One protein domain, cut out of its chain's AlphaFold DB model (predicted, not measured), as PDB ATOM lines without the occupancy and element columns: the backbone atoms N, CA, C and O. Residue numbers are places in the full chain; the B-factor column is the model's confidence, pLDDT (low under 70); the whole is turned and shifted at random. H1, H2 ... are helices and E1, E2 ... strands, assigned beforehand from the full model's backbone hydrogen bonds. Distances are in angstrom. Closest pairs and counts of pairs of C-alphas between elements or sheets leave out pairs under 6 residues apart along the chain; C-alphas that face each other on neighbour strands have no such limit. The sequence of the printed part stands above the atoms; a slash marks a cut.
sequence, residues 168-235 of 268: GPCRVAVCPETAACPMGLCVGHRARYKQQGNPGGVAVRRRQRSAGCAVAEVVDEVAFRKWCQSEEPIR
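Overview. This is residues 168 to 235 of the 268 residues of an uncharacterized protein of Streptomyces sp. RPA4-5 (UniProt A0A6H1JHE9). What shape? With little regular structure, looping residues 168 to 186 and separate helices H1 and H2 make a body; the E1-E2 hairpin reaches out. What make-up? Of 68 printed residues, only 25 lie in H1, E1, E2 and H2, in order; the class is mixed. It is compact, radius of gyration of the C-alphas 11.9 A, and spans 36 by 22 by 18 A.

Arrangement. Touching helices? H1, residues 187 to 195, and H2, residues 221 to 230, are apart; in both, every O i to N i+4 pair is within hydrogen-bond range. Which strands pair? E1, residues 203 to 205, and E2, residues 215 to 217, form an antiparallel hairpin, with N 203 and O 217 within hydrogen-bond range at 2.9 A.

Along the chain. H1 begins where? C-alpha 187 is at (129.290, 166.048, 80.552); H1 is 12.6 A long. H2 ends where? C-alpha 230 is at (119.422, 174.381, 92.160); H2 is 14.3 A long.

Size, cuts and confidence. Any cut? The printed part has none. Low confidence? Residues 203 to 216 have pLDDT under 70.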
ATOM      1  N   GLY A 168     122.811 155.515  84.395       90.00
ATOM      2  CA  GLY A 168     121.606 156.174  84.886       90.00
ATOM      3  C   GLY A 168     121.479 157.630  84.415       90.00
ATOM      4  O   GLY A 168     122.356 158.139  83.710       90.00
ATOM      5  N   PRO A 169     120.380 158.305  84.781       92.75
ATOM      6  CA  PRO A 169     120.156 159.706  84.445       92.75
ATOM      7  C   PRO A 169     121.127 160.632  85.186       92.75
ATOM      8  O   PRO A 169     121.708 160.281  86.217       92.75
ATOM      9  N   CYS A 170     121.290 161.848  84.671       93.44
ATOM     10  CA  CYS A 170     121.940 162.920  85.407       93.44
ATOM     11  C   CYS A 170     121.169 163.212  86.707       93.44
ATOM     12  O   CYS A 170     119.945 163.278  86.724       93.44
ATOM     13  N   ARG A 171     121.893 163.430  87.806       94.06
ATOM     14  CA  ARG A 171     121.337 163.723  89.132       94.06
ATOM     15  C   ARG A 171     120.762 165.135  89.252       94.06
ATOM     16  O   ARG A 171     120.081 165.416  90.233       94.06
ATOM     17  N   VAL A 172     121.057 166.029  88.304       95.69
ATOM     18  CA  VAL A 172     120.463 167.373  88.271       95.69
ATOM     19  C   VAL A 172     118.986 167.254  87.921       95.69
ATOM     20  O   VAL A 172     118.648 166.696  86.882       95.69
ATOM     21  N   ALA A 173     118.121 167.805  88.774       93.69
ATOM     22  CA  ALA A 173     116.682 167.526  88.773       93.69
ATOM     23  C   ALA A 173     115.973 167.850  87.446       93.69
ATOM     24  O   ALA A 173     114.993 167.205  87.089       93.69
ATOM     25  N   VAL A 174     116.475 168.848  86.720       93.88
ATOM     26  CA  VAL A 174     115.893 169.352  85.468       93.88
ATOM     27  C   VAL A 174     116.663 168.904  84.224       93.88
ATOM     28  O   VAL A 174     116.435 169.418  83.132       93.88
ATOM     29  N   CYS A 175     117.620 167.984  84.360       93.12
ATOM     30  CA  CYS A 175     118.472 167.544  83.260       93.12
ATOM     31  C   CYS A 175     117.937 166.253  82.620       93.12
ATOM     32  O   CYS A 175     117.871 165.240  83.312       93.12
ATOM     33  N   PRO A 176     117.628 166.239  81.310       90.75
ATOM     34  CA  PRO A 176     117.159 165.031  80.625       90.75
ATOM     35  C   PRO A 176     118.287 164.061  80.245       90.75
ATOM     36  O   PRO A 176     118.037 162.966  79.756       90.75
ATOM     37  N   GLU A 177     119.543 164.472  80.410       89.69
ATOM     38  CA  GLU A 177     120.700 163.759  79.875       89.69
ATOM     39  C   GLU A 177     121.092 162.549  80.728       89.69
ATOM     40  O   GLU A 177     121.012 162.570  81.959       89.69
ATOM     41  N   THR A 178     121.660 161.532  80.082       90.69
ATOM     42  CA  THR A 178     122.300 160.404  80.766       90.69
ATOM     43  C   THR A 178     123.587 160.852  81.461       90.69
ATOM     44  O   THR A 178     124.363 161.674  80.956       90.69
ATOM     45  N   ALA A 179     123.859 160.285  82.636       91.56
ATOM     46  CA  ALA A 179     125.121 160.490  83.318       91.56
ATOM     47  C   ALA A 179     126.286 159.999  82.441       91.56
ATOM     48  O   ALA A 179     126.296 158.887  81.915       91.56
ATOM     49  N   ALA A 180     127.312 160.833  82.305       88.25
ATOM     50  CA  ALA A 180     128.494 160.513  81.513       88.25
ATOM     51  C   ALA A 180     129.654 160.016  82.381       88.25
ATOM     52  O   ALA A 180     130.640 159.495  81.862       88.25
ATOM     53  N   CYS A 181     129.561 160.181  83.702       84.94
ATOM     54  CA  CYS A 181     130.568 159.750  84.660       84.94
ATOM     55  C   CYS A 181     129.925 159.154  85.927       84.94
ATOM     56  O   CYS A 181     128.747 159.395  86.194       84.94
ATOM     57  N   PRO A 182     130.701 158.435  86.755       83.44
ATOM     58  CA  PRO A 182     130.200 157.817  87.986       83.44
ATOM     59  C   PRO A 182     129.597 158.751  89.031       83.44
ATOM     60  O   PRO A 182     128.942 158.288  89.954       83.44
ATOM     61  N   MET A 183     129.821 160.061  88.911       85.62
ATOM     62  CA  MET A 183     129.214 161.058  89.801       85.62
ATOM     63  C   MET A 183     127.703 161.186  89.579       85.62
ATOM     64  O   MET A 183     127.043 161.923  90.305       85.62
ATOM     65  N   GLY A 184     127.163 160.523  88.552       90.31
ATOM     66  CA  GLY A 184     125.782 160.701  88.131       90.31
ATOM     67  C   GLY A 184     125.571 162.048  87.442       90.31
ATOM     68  O   GLY A 184     124.493 162.608  87.533       90.31
ATOM     69  N   LEU A 185     126.595 162.619  86.798       92.00
ATOM     70  CA  LEU A 185     126.485 163.897  86.088       92.00
ATOM     71  C   LEU A 185     126.709 163.702  84.590       92.00
ATOM     72  O   LEU A 185     127.598 162.950  84.178       92.00
ATOM     73  N   CYS A 186     125.939 164.415  83.766       91.88
ATOM     74  CA  CYS A 186     126.219 164.531  82.337       91.88
ATOM     75  C   CYS A 186     127.514 165.339  82.104       91.88
ATOM     76  O   CYS A 186     128.063 165.963  83.020       91.88
ATOM     77  N   VAL A 187     128.027 165.350  80.868       88.06
ATOM     78  CA  VAL A 187     129.290 166.048  80.552       88.06
ATOM     79  C   VAL A 187     129.214 167.545  80.874       88.06
ATOM     80  O   VAL A 187     130.154 168.093  81.452       88.06
ATOM     81  N   GLY A 188     128.094 168.193  80.536       90.25
ATOM     82  CA  GLY A 188     127.893 169.622  80.774       90.25
ATOM     83  C   GLY A 188     127.828 169.960  82.264       90.25
ATOM     84  O   GLY A 188     128.563 170.829  82.730       90.25
ATOM     85  N   HIS A 189     127.024 169.224  83.038       93.50
ATOM     86  CA  HIS A 189     126.913 169.457  84.481       93.50
ATOM     87  C   HIS A 189     128.198 169.134  85.224       93.50
ATOM     88  O   HIS A 189     128.558 169.862  86.140       93.50
ATOM     89  N   ARG A 190     128.970 168.132  84.791       91.06
ATOM     90  CA  ARG A 190     130.307 167.902  85.351       91.06
ATOM     91  C   ARG A 190     131.249 169.087  85.101       91.06
ATOM     92  O   ARG A 190     132.073 169.391  85.962       91.06
ATOM     93  N   ALA A 191     131.182 169.719  83.929       89.94
ATOM     94  CA  ALA A 191     132.003 170.891  83.633       89.94
ATOM     95  C   ALA A 191     131.630 172.072  84.544       89.94
ATOM     96  O   ALA A 191     132.518 172.640  85.175       89.94
ATOM     97  N   ARG A 192     130.331 172.368  84.693       93.31
ATOM     98  CA  ARG A 192     129.846 173.420  85.603       93.31
ATOM     99  C   ARG A 192     130.171 173.132  87.066       93.31
ATOM    100  O   ARG A 192     130.708 173.995  87.745       93.31
ATOM    101  N   TYR A 193     129.943 171.901  87.516       92.94
ATOM    102  CA  TYR A 193     130.279 171.448  88.866       92.94
ATOM    103  C   TYR A 193     131.739 171.758  89.233       92.94
ATOM    104  O   TYR A 193     132.025 172.284  90.306       92.94
ATOM    105  N   LYS A 194     132.667 171.497  88.300       90.62
ATOM    106  CA  LYS A 194     134.086 171.837  88.464       90.62
ATOM    107  C   LYS A 194     134.346 173.340  88.470       90.62
ATOM    108  O   LYS A 194     135.123 173.805  89.296       90.62
ATOM    109  N   GLN A 195     133.725 174.079  87.552       92.38
ATOM    110  CA  GLN A 195     133.860 175.539  87.465       92.38
ATOM    111  C   GLN A 195     133.372 176.238  88.741       92.38
ATOM    112  O   GLN A 195     133.938 177.251  89.131       92.38
ATOM    113  N   GLN A 196     132.372 175.670  89.413       92.38
ATOM    114  CA  GLN A 196     131.807 176.182  90.663       92.38
ATOM    115  C   GLN A 196     132.510 175.633  91.923       92.38
ATOM    116  O   GLN A 196     131.981 175.739  93.026       92.38
ATOM    117  N   GLY A 197     133.697 175.031  91.787       89.81
ATOM    118  CA  GLY A 197     134.528 174.639  92.933       89.81
ATOM    119  C   GLY A 197     134.199 173.283  93.566       89.81
ATOM    120  O   GLY A 197     134.697 172.992  94.648       89.81
ATOM    121  N   ASN A 198     133.439 172.419  92.888       89.44
ATOM    122  CA  ASN A 198     133.030 171.085  93.354       89.44
ATOM    123  C   ASN A 198     132.189 171.075  94.657       89.44
ATOM    124  O   ASN A 198     132.626 170.504  95.662       89.44
ATOM    125  N   PRO A 199     130.974 171.658  94.661       87.56
ATOM    126  CA  PRO A 199     130.088 171.657  95.830       87.56
ATOM    127  C   PRO A 199     129.827 170.255  96.414       87.56
ATOM    128  O   PRO A 199     129.341 169.362  95.727       87.56
ATOM    129  N   GLY A 200     130.129 170.044  97.696       85.44
ATOM    130  CA  GLY A 200     129.989 168.732  98.346       85.44
ATOM    131  C   GLY A 200     131.154 167.761  98.109       85.44
ATOM    132  O   GLY A 200     131.130 166.620  98.570       85.44
ATOM    133  N   GLY A 201     132.201 168.202  97.403       83.62
ATOM    134  CA  GLY A 201     133.481 167.500  97.329       83.62
ATOM    135  C   GLY A 201     133.427 166.134  96.645       83.62
ATOM    136  O   GLY A 201     134.305 165.312  96.885       83.62
ATOM    137  N   VAL A 202     132.420 165.873  95.800       77.88
ATOM    138  CA  VAL A 202     132.297 164.606  95.065       77.88
ATOM    139  C   VAL A 202     133.567 164.339  94.264       77.88
ATOM    140  O   VAL A 202     133.874 165.040  93.294       77.88
ATOM    141  N   ALA A 203     134.277 163.282  94.642       69.94
ATOM    142  CA  ALA A 203     135.476 162.823  93.976       69.94
ATOM    143  C   ALA A 203     135.262 161.392  93.483       69.94
ATOM    144  O   ALA A 203     134.768 160.520  94.192       69.94
ATOM    145  N   VAL A 204     135.661 161.123  92.244       66.31
ATOM    146  CA  VAL A 204     135.691 159.750  91.739       66.31
ATOM    147  C   VAL A 204     136.992 159.117  92.211       66.31
ATOM    148  O   VAL A 204     138.050 159.375  91.628       66.31
ATOM    149  N   ARG A 205     136.932 158.295  93.265       60.44
ATOM    150  CA  ARG A 205     138.080 157.470  93.646       60.44
ATOM    151  C   ARG A 205     138.197 156.299  92.680       60.44
ATOM    152  O   ARG A 205     137.245 155.571  92.400       60.44
ATOM    153  N   ARG A 206     139.399 156.117  92.134       54.75
ATOM    154  CA  ARG A 206     139.704 154.965  91.285       54.75
ATOM    155  C   ARG A 206     139.869 153.747  92.189       54.75
ATOM    156  O   ARG A 206     140.846 153.683  92.927       54.75
ATOM    157  N   ARG A 207     138.964 152.765  92.119       49.12
ATOM    158  CA  ARG A 207     139.313 151.420  92.597       49.12
ATOM    159  C   ARG A 207     140.347 150.807  91.655       49.12
ATOM    160  O   ARG A 207     140.319 151.012  90.442       49.12
ATOM    161  N   GLN A 208     141.284 150.087  92.249       44.28
ATOM    162  CA  GLN A 208     142.443 149.515  91.588       44.28
ATOM    163  C   GLN A 208     142.051 148.334  90.667       44.28
ATOM    164  O   GLN A 208     141.335 147.419  91.059       44.28
ATOM    165  N   ARG A 209     142.582 148.392  89.439       46.34
ATOM    166  CA  ARG A 209     143.179 147.322  88.611       46.34
ATOM    167  C   ARG A 209     142.411 146.190  87.914       46.34
ATOM    168  O   ARG A 209     143.078 145.604  87.068       46.34
ATOM    169  N   SER A 210     141.121 145.883  88.092       43.12
ATOM    170  CA  SER A 210     140.617 144.726  87.294       43.12
ATOM    171  C   SER A 210     139.149 144.605  86.894       43.12
ATOM    172  O   SER A 210     138.900 143.888  85.933       43.12
ATOM    173  N   ALA A 211     138.167 145.281  87.500       46.47
ATOM    174  CA  ALA A 211     136.774 145.073  87.047       46.47
ATOM    175  C   ALA A 211     135.752 146.161  87.412       46.47
ATOM    176  O   ALA A 211     134.709 146.260  86.770       46.47
ATOM    177  N   GLY A 212     136.005 147.000  88.415       47.34
ATOM    178  CA  GLY A 212     134.963 147.870  88.967       47.34
ATOM    179  C   GLY A 212     134.749 149.151  88.169       47.34
ATOM    180  O   GLY A 212     135.705 149.873  87.880       47.34
ATOM    181  N   CYS A 213     133.489 149.471  87.869       52.56
ATOM    182  CA  CYS A 213     133.081 150.843  87.576       52.56
ATOM    183  C   CYS A 213     133.695 151.766  88.637       52.56
ATOM    184  O   CYS A 213     133.624 151.468  89.829       52.56
ATOM    185  N   ALA A 214     134.335 152.859  88.217       61.22
ATOM    186  CA  ALA A 214     134.773 153.864  89.172       61.22
ATOM    187  C   ALA A 214     133.552 154.308  89.997       61.22
ATOM    188  O   ALA A 214     132.465 154.430  89.438       61.22
ATOM    189  N   VAL A 215     133.713 154.471  91.309       63.38
ATOM    190  CA  VAL A 215     132.623 154.846  92.218       63.38
ATOM    191  C   VAL A 215     132.861 156.289  92.636       63.38
ATOM    192  O   VAL A 215     133.996 156.684  92.914       63.38
ATOM    193  N   ALA A 216     131.810 157.101  92.609       69.12
ATOM    194  CA  ALA A 216     131.877 158.434  93.177       69.12
ATOM    195  C   ALA A 216     131.774 158.336  94.699       69.12
ATOM    196  O   ALA A 216     130.815 157.774  95.222       69.12
ATOM    197  N   GLU A 217     132.763 158.883  95.394       72.06
ATOM    198  CA  GLU A 217     132.684 159.139  96.825       72.06
ATOM    199  C   GLU A 217     132.243 160.583  97.009       72.06
ATOM    200  O   GLU A 217     132.851 161.514  96.471       72.06
ATOM    201  N   VAL A 218     131.149 160.762  97.739       72.75
ATOM    202  CA  VAL A 218     130.613 162.079  98.054       72.75
ATOM    203  C   VAL A 218     131.016 162.420  99.480       72.75
ATOM    204  O   VAL A 218     130.672 161.682 100.400       72.75
ATOM    205  N   VAL A 219     131.774 163.505  99.655       78.00
ATOM    206  CA  VAL A 219     132.240 163.947 100.979       78.00
ATOM    207  C   VAL A 219     131.089 164.580 101.758       78.00
ATOM    208  O   VAL A 219     130.885 164.258 102.923       78.00
ATOM    209  N   ASP A 220     130.303 165.429 101.097       85.50
ATOM    210  CA  ASP A 220     129.085 166.027 101.641       85.50
ATOM    211  C   ASP A 220     127.933 165.868 100.636       85.50
ATOM    212  O   ASP A 220     127.780 166.605  99.656       85.50
ATOM    213  N   GLU A 221     127.122 164.841 100.888       87.62
ATOM    214  CA  GLU A 221     125.993 164.443 100.043       87.62
ATOM    215  C   GLU A 221     124.841 165.453 100.100       87.62
ATOM    216  O   GLU A 221     124.079 165.573  99.139       87.62
ATOM    217  N   VAL A 222     124.732 166.229 101.182       90.69
ATOM    218  CA  VAL A 222     123.698 167.259 101.326       90.69
ATOM    219  C   VAL A 222     124.032 168.454 100.442       90.69
ATOM    220  O   VAL A 222     123.178 168.893  99.668       90.69
ATOM    221  N   ALA A 223     125.274 168.943 100.493       91.31
ATOM    222  CA  ALA A 223     125.723 170.029  99.626       91.31
ATOM    223  C   ALA A 223     125.643 169.642  98.142       91.31
ATOM    224  O   ALA A 223     125.153 170.433  97.331       91.31
ATOM    225  N   PHE A 224     126.037 168.412  97.789       92.75
ATOM    226  CA  PHE A 224     125.937 167.937  96.409       92.75
ATOM    227  C   PHE A 224     124.484 167.841  95.928       92.75
ATOM    228  O   PHE A 224     124.151 168.314  94.841       92.75
ATOM    229  N   ARG A 225     123.583 167.286  96.749       93.12
ATOM    230  CA  ARG A 225     122.158 167.198  96.413       93.12
ATOM    231  C   ARG A 225     121.523 168.575  96.262       93.12
ATOM    232  O   ARG A 225     120.766 168.781  95.316       93.12
ATOM    233  N   LYS A 226     121.840 169.511  97.161       95.00
ATOM    234  CA  LYS A 226     121.357 170.892  97.082       95.00
ATOM    235  C   LYS A 226     121.797 171.546  95.775       95.00
ATOM    236  O   LYS A 226     120.971 172.145  95.097       95.00
ATOM    237  N   TRP A 227     123.058 171.356  95.387       95.44
ATOM    238  CA  TRP A 227     123.569 171.825  94.102       95.44
ATOM    239  C   TRP A 227     122.804 171.214  92.918       95.44
ATOM    240  O   TRP A 227     122.323 171.939  92.050       95.44
ATOM    241  N   CYS A 228     122.595 169.892  92.916       95.31
ATOM    242  CA  CYS A 228     121.819 169.211  91.873       95.31
ATOM    243  C   CYS A 228     120.364 169.699  91.755       95.31
ATOM    244  O   CYS A 228     119.780 169.608  90.677       95.31
ATOM    245  N   GLN A 229     119.768 170.183  92.845       94.94
ATOM    246  CA  GLN A 229     118.406 170.724  92.855       94.94
ATOM    247  C   GLN A 229     118.333 172.173  92.360       94.94
ATOM    248  O   GLN A 229     117.299 172.570  91.833       94.94
ATOM    249  N   SER A 230     119.397 172.961  92.537       94.00
ATOM    250  CA  SER A 230     119.422 174.381  92.160       94.00
ATOM    251  C   SER A 230     119.966 174.651  90.759       94.00
ATOM    252  O   SER A 230     119.782 175.745  90.235       94.00
ATOM    253  N   GLU A 231     120.696 173.701  90.178       95.00
ATOM    254  CA  GLU A 231     121.417 173.919  88.928       95.00
ATOM    255  C   GLU A 231     120.482 173.945  87.706       95.00
ATOM    256  O   GLU A 231     119.589 173.111  87.549       95.00
ATOM    257  N   GLU A 232     120.733 174.885  86.795       91.69
ATOM    258  CA  GLU A 232     119.999 175.007  85.534       91.69
ATOM    259  C   GLU A 232     120.285 173.838  84.579       91.69
ATOM    260  O   GLU A 232     121.391 173.280  84.585       91.69
ATOM    261  N   PRO A 233     119.362 173.500  83.658       89.44
ATOM    262  CA  PRO A 233     119.642 172.502  82.636       89.44
ATOM    263  C   PRO A 233     120.794 172.935  81.712       89.44
ATOM    264  O   PRO A 233     121.148 174.116  81.589       89.44
ATOM    265  N   ILE A 234     121.398 171.959  81.032       88.25
ATOM    266  CA  ILE A 234     122.345 172.245  79.952       88.25
ATOM    267  C   ILE A 234     121.545 172.656  78.723       88.25
ATOM    268  O   ILE A 234     120.658 171.931  78.282       88.25
ATOM    269  N   ARG A 235     121.856 173.830  78.172       84.88
ATOM    270  CA  ARG A 235     121.186 174.325  76.969       84.88
ATOM    271  C   ARG A 235     121.587 173.471  75.769       84.88
ATOM    272  O   ARG A 235     122.778 173.288  75.505       84.88
TER     273      ARG A 235